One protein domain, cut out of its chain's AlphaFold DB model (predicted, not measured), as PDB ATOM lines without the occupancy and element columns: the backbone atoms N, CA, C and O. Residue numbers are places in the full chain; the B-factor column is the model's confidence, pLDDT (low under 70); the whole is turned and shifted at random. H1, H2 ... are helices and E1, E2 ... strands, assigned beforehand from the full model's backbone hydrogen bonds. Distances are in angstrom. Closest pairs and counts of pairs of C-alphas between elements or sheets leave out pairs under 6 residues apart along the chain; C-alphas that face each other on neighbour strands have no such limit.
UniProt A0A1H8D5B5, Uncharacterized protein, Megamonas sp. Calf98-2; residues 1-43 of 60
ATOM      1  N   MET A   1       0.051  48.844  29.333       69.00
ATOM      2  CA  MET A   1      -0.141  47.424  29.709       69.00
ATOM      3  C   MET A   1      -1.560  47.031  29.323       69.00
ATOM      4  O   MET A   1      -2.428  47.894  29.382       69.00
ATOM      5  N   LYS A   2      -1.800  45.806  28.847       80.75
ATOM      6  CA  LYS A   2      -3.144  45.343  28.454       80.75
ATOM      7  C   LYS A   2      -3.489  44.055  29.188       80.75
ATOM      8  O   LYS A   2      -2.602  43.259  29.487       80.75
ATOM      9  N   TYR A   3      -4.771  43.849  29.471       83.12
ATOM     10  CA  TYR A   3      -5.228  42.609  30.087       83.12
ATOM     11  C   TYR A   3      -5.422  41.543  29.008       83.12
ATOM     12  O   TYR A   3      -6.121  41.781  28.019       83.12
ATOM     13  N   CYS A   4      -4.806  40.377  29.194       85.06
ATOM     14  CA  CYS A   4      -5.028  39.233  28.321       85.06
ATOM     15  C   CYS A   4      -6.026  38.268  28.986       85.06
ATOM     16  O   CYS A   4      -5.662  37.657  29.992       85.06
ATOM     17  N   PRO A   5      -7.244  38.082  28.437       83.69
ATOM     18  CA  PRO A   5      -8.241  37.173  29.008       83.69
ATOM     19  C   PRO A   5      -7.786  35.708  28.976       83.69
ATOM     20  O   PRO A   5      -8.116  34.946  29.873       83.69
ATOM     21  N   TYR A   6      -6.964  35.324  27.996       85.69
ATOM     22  CA  TYR A   6      -6.424  33.964  27.896       85.69
ATOM     23  C   TYR A   6      -5.399  33.634  28.985       85.69
ATOM     24  O   TYR A   6      -5.305  32.492  29.415       85.69
ATOM     25  N   CYS A   7      -4.615  34.622  29.423       83.81
ATOM     26  CA  CYS A   7      -3.589  34.437  30.454       83.81
ATOM     27  C   CYS A   7      -4.037  34.931  31.836       83.81
ATOM     28  O   CYS A   7      -3.244  34.862  32.774       83.81
ATOM     29  N   ASN A   8      -5.254  35.484  31.929       86.38
ATOM     30  CA  ASN A   8      -5.832  36.153  33.097       86.38
ATOM     31  C   ASN A   8      -4.860  37.076  33.853       86.38
ATOM     32  O   ASN A   8      -4.859  37.145  35.078       86.38
ATOM     33  N   GLN A   9      -4.011  37.792  33.117       83.00
ATOM     34  CA  GLN A   9      -2.982  38.646  33.702       83.00
ATOM     35  C   GLN A   9      -2.748  39.902  32.864       83.00
ATOM     36  O   GLN A   9      -3.066  39.961  31.668       83.00
ATOM     37  N   MET A  10      -2.186  40.925  33.508       82.25
ATOM     38  CA  MET A  10      -1.709  42.121  32.824       82.25
ATOM     39  C   MET A  10      -0.396  41.797  32.123       82.25
ATOM     40  O   MET A  10       0.581  41.417  32.758       82.25
ATOM     41  N   VAL A  11      -0.377  41.961  30.806       84.62
ATOM     42  CA  VAL A  11       0.817  41.752  29.992       84.62
ATOM     43  C   VAL A  11       1.198  43.041  29.286       84.62
ATOM     44  O   VAL A  11       0.350  43.874  28.940       84.62
ATOM     45  N   SER A  12       2.491  43.203  29.039       82.31
ATOM     46  CA  SER A  12       2.976  44.188  28.081       82.31
ATOM     47  C   SER A  12       2.837  43.585  26.683       82.31
ATOM     48  O   SER A  12       3.604  42.679  26.351       82.31
ATOM     49  N   PRO A  13       1.833  43.994  25.880       79.00
ATOM     50  CA  PRO A  13       1.727  43.564  24.494       79.00
ATOM     51  C   PRO A  13       3.045  43.711  23.745       79.00
ATOM     52  O   PRO A  13       3.703  44.743  23.844       79.00
ATOM     53  N   VAL A  14       3.373  42.722  22.921       81.12
ATOM     54  CA  VAL A  14       4.527  42.795  22.024       81.12
ATOM     55  C   VAL A  14       4.074  42.635  20.580       81.12
ATOM     56  O   VAL A  14       3.239  41.788  20.247       81.12
ATOM     57  N   LYS A  15       4.640  43.442  19.682       77.62
ATOM     58  CA  LYS A  15       4.557  43.176  18.244       77.62
ATOM     59  C   LYS A  15       5.648  42.160  17.919       77.62
ATOM     60  O   LYS A  15       6.802  42.550  17.826       77.62
ATOM     61  N   ARG A  16       5.315  40.870  17.767       69.69
ATOM     62  CA  ARG A  16       6.293  39.857  17.317       69.69
ATOM     63  C   ARG A  16       6.597  40.057  15.828       69.69
ATOM     64  O   ARG A  16       5.689  39.867  15.009       69.69
ATOM     65  N   PRO A  17       7.820  40.446  15.439       66.19
ATOM     66  CA  PRO A  17       8.187  40.552  14.037       66.19
ATOM     67  C   PRO A  17       8.444  39.166  13.438       66.19
ATOM     68  O   PRO A  17       9.188  38.373  14.004       66.19
ATOM     69  N   SER A  18       7.842  38.872  12.280       70.19
ATOM     70  CA  SER A  18       8.159  37.658  11.515       70.19
ATOM     71  C   SER A  18       9.343  37.970  10.607       70.19
ATOM     72  O   SER A  18       9.175  38.157   9.404       70.19
ATOM     73  N   TRP A  19      10.530  38.078  11.209       69.81
ATOM     74  CA  TRP A  19      11.779  38.388  10.504       69.81
ATOM     75  C   TRP A  19      12.077  37.401   9.376       69.81
ATOM     76  O   TRP A  19      12.562  37.807   8.328       69.81
ATOM     77  N   PHE A  20      11.715  36.129   9.551       76.38
ATOM     78  CA  PHE A  20      11.948  35.093   8.548       76.38
ATOM     79  C   PHE A  20      11.252  35.390   7.211       76.38
ATOM     80  O   PHE A  20      11.894  35.401   6.166       76.38
ATOM     81  N   LEU A  21       9.954  35.716   7.250       74.31
ATOM     82  CA  LEU A  21       9.205  36.113   6.052       74.31
ATOM     83  C   LEU A  21       9.780  37.390   5.436       74.31
ATOM     84  O   LEU A  21       9.881  37.492   4.220       74.31
ATOM     85  N   PHE A  22      10.182  38.347   6.273       72.50
ATOM     86  CA  PHE A  22      10.743  39.614   5.813       72.50
ATOM     87  C   PHE A  22      12.059  39.427   5.045       72.50
ATOM     88  O   PHE A  22      12.215  39.987   3.962       72.50
ATOM     89  N   ILE A  23      12.972  38.605   5.565       79.81
ATOM     90  CA  ILE A  23      14.249  38.283   4.915       79.81
ATOM     91  C   ILE A  23      13.999  37.513   3.615       79.81
ATOM     92  O   ILE A  23      14.536  37.886   2.577       79.81
ATOM     93  N   PHE A  24      13.133  36.496   3.643       80.25
ATOM     94  CA  PHE A  24      12.837  35.670   2.472       80.25
ATOM     95  C   PHE A  24      12.256  36.490   1.307       80.25
ATOM     96  O   PHE A  24      12.737  36.403   0.179       80.25
ATOM     97  N   LEU A  25      11.277  37.355   1.587       74.94
ATOM     98  CA  LEU A  25      10.691  38.258   0.591       74.94
ATOM     99  C   LEU A  25      11.693  39.310   0.100       74.94
ATOM    100  O   LEU A  25      11.739  39.604  -1.091       74.94
ATOM    101  N   SER A  26      12.531  39.848   0.988       78.44
ATOM    102  CA  SER A  26      13.543  40.842   0.606       78.44
ATOM    103  C   SER A  26      14.573  40.281  -0.371       78.44
ATOM    104  O   SER A  26      14.941  40.976  -1.315       78.44
ATOM    105  N   VAL A  27      15.000  39.027  -0.174       81.81
ATOM    106  CA  VAL A  27      15.958  38.342  -1.056       81.81
ATOM    107  C   VAL A  27      15.364  38.096  -2.445       81.81
ATOM    108  O   VAL A  27      16.053  38.292  -3.441       81.81
ATOM    109  N   ILE A  28      14.084  37.722  -2.535       81.00
ATOM    110  CA  ILE A  28      13.434  37.411  -3.819       81.00
ATOM    111  C   ILE A  28      13.134  38.680  -4.629       81.00
ATOM    112  O   ILE A  28      13.298  38.693  -5.843       81.00
ATOM    113  N   THR A  29      12.675  39.751  -3.975       79.06
ATOM    114  CA  THR A  29      12.188  40.969  -4.656       79.06
ATOM    115  C   THR A  29      13.231  42.096  -4.710       79.06
ATOM    116  O   THR A  29      12.892  43.236  -5.024       79.06
ATOM    117  N   GLY A  30      14.491  41.818  -4.351       77.88
ATOM    118  CA  GLY A  30      15.574  42.812  -4.368       77.88
ATOM    119  C   GLY A  30      15.367  43.975  -3.390       77.88
ATOM    120  O   GLY A  30      15.828  45.086  -3.626       77.88
ATOM    121  N   GLY A  31      14.627  43.748  -2.305       73.62
ATOM    122  CA  GLY A  31      14.410  44.736  -1.251       73.62
ATOM    123  C   GLY A  31      13.330  45.795  -1.517       73.62
ATOM    124  O   GLY A  31      12.968  46.529  -0.601       73.62
ATOM    125  N   SER A  32      12.733  45.853  -2.713       75.25
ATOM    126  CA  SER A  32      11.743  46.896  -3.051       75.25
ATOM    127  C   SER A  32      10.462  46.831  -2.196       75.25
ATOM    128  O   SER A  32       9.790  47.839  -1.981       75.25
ATOM    129  N   TRP A  33      10.140  45.655  -1.649       77.25
ATOM    130  CA  TRP A  33       8.963  45.424  -0.801       77.25
ATOM    131  C   TRP A  33       9.150  45.872   0.665       77.25
ATOM    132  O   TRP A  33       8.175  45.947   1.418       77.25
ATOM    133  N   ILE A  34      10.379  46.209   1.091       77.88
ATOM    134  CA  ILE A  34      10.675  46.616   2.479       77.88
ATOM    135  C   ILE A  34       9.845  47.825   2.910       77.88
ATOM    136  O   ILE A  34       9.304  47.816   4.014       77.88
ATOM    137  N   PHE A  35       9.710  48.842   2.055       79.69
ATOM    138  CA  PHE A  35       8.998  50.075   2.407       79.69
ATOM    139  C   PHE A  35       7.505  49.823   2.635       79.69
ATOM    140  O   PHE A  35       6.947  50.248   3.646       79.69
ATOM    141  N   ILE A  36       6.876  49.059   1.740       80.19
ATOM    142  CA  ILE A  36       5.461  48.682   1.844       80.19
ATOM    143  C   ILE A  36       5.235  47.851   3.109       80.19
ATOM    144  O   ILE A  36       4.298  48.105   3.868       80.19
ATOM    145  N   TYR A  37       6.121  46.890   3.383       77.06
ATOM    146  CA  TYR A  37       6.026  46.080   4.591       77.06
ATOM    147  C   TYR A  37       6.257  46.899   5.861       77.06
ATOM    148  O   TYR A  37       5.560  46.674   6.844       77.06
ATOM    149  N   ALA A  38       7.194  47.848   5.874       78.50
ATOM    150  CA  ALA A  38       7.450  48.703   7.031       78.50
ATOM    151  C   ALA A  38       6.217  49.550   7.382       78.50
ATOM    152  O   ALA A  38       5.800  49.588   8.542       78.50
ATOM    153  N   ILE A  39       5.575  50.143   6.371       81.75
ATOM    154  CA  ILE A  39       4.324  50.899   6.520       81.75
ATOM    155  C   ILE A  39       3.206  49.973   7.022       81.75
ATOM    156  O   ILE A  39       2.557  50.266   8.028       81.75
ATOM    157  N   TYR A  40       3.027  48.805   6.396       79.88
ATOM    158  CA  TYR A  40       2.041  47.811   6.824       79.88
ATOM    159  C   TYR A  40       2.275  47.338   8.269       79.88
ATOM    160  O   TYR A  40       1.344  47.240   9.068       79.88
ATOM    161  N   TYR A  41       3.527  47.087   8.643       76.56
ATOM    162  CA  TYR A  41       3.915  46.674   9.986       76.56
ATOM    163  C   TYR A  41       3.588  47.750  11.027       76.56
ATOM    164  O   TYR A  41       3.122  47.441  12.128       76.56
ATOM    165  N   PHE A  42       3.823  49.016  10.692       76.25
ATOM    166  CA  PHE A  42       3.555  50.125  11.594       76.25
ATOM    167  C   PHE A  42       2.048  50.327  11.807       76.25
ATOM    168  O   PHE A  42       1.601  50.347  12.958       76.25
ATOM    169  N   LEU A  43       1.276  50.383  10.715       74.44
ATOM    170  CA  LEU A  43      -0.157  50.706  10.715       74.44
ATOM    171  C   LEU A  43      -1.063  49.526  11.090       74.44
ATOM    172  O   LEU A  43      -1.976  49.680  11.898       74.44
TER     173      LEU A  43
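This is residues 1 to 43 of the 60 residues of an uncharacterized protein of Megamonas sp. Calf98-2 (UniProt A0A1H8D5B5). Picture an extended dumbbell: a tiny two-strand hairpin, E1 and E2, at one end, and two helices, H1 and H2, loosely folded back on each other at the other end. The stretched residues 12 to 18 run between the two ends. The printed part has 43 residues, with E1, E2, H1 and H2 in that order; the sheet, E1 - E2, is antiparallel, and the class is mixed, helices and strands. The whole is extended, a rod spanning 43 by 18 by 11 A, with a radius of gyration of the C-alphas of 15.0 A.

Find C-alpha 2 at (-3.144, 45.343, 28.454), where E1, residues 2 to 4, begins; it is 6.4 A long. E2, residues 9 to 11, measures 6.2 A. Go on to C-alpha 19 at (11.779, 38.388, 10.504), from which H1 runs 14.5 A to residue 28. H2, residues 34 to 43, covers 14.2 A and ends at C-alpha 43, (-0.157, 50.706, 10.715).

E1 and E2 form a hairpin with a tight link; look at N 2 and O 11, 2.9 A apart, and N 4 and O 9, 3.1 A apart, both within hydrogen-bond range. H1 and H2 are close but not clearly touching; their closest C-alphas, those of Ser 26 and Ile 34, are 6.7 A apart. They run opposite ways at a shallow tilt of 31 degrees. In H1 and H2 every O i to N i+4 pair is within hydrogen-bond range. E1 is apart from H1 and H2, and E2 is apart from H2.

The two farthest C-alphas, those of Asn 8 and Gly 30, are 43.7 A apart. The printed part has no cut and no long link. Check the B-factor column: the mean pLDDT of the printed part is 78.3, and residues 1, 16, 17 and 19 are under 70.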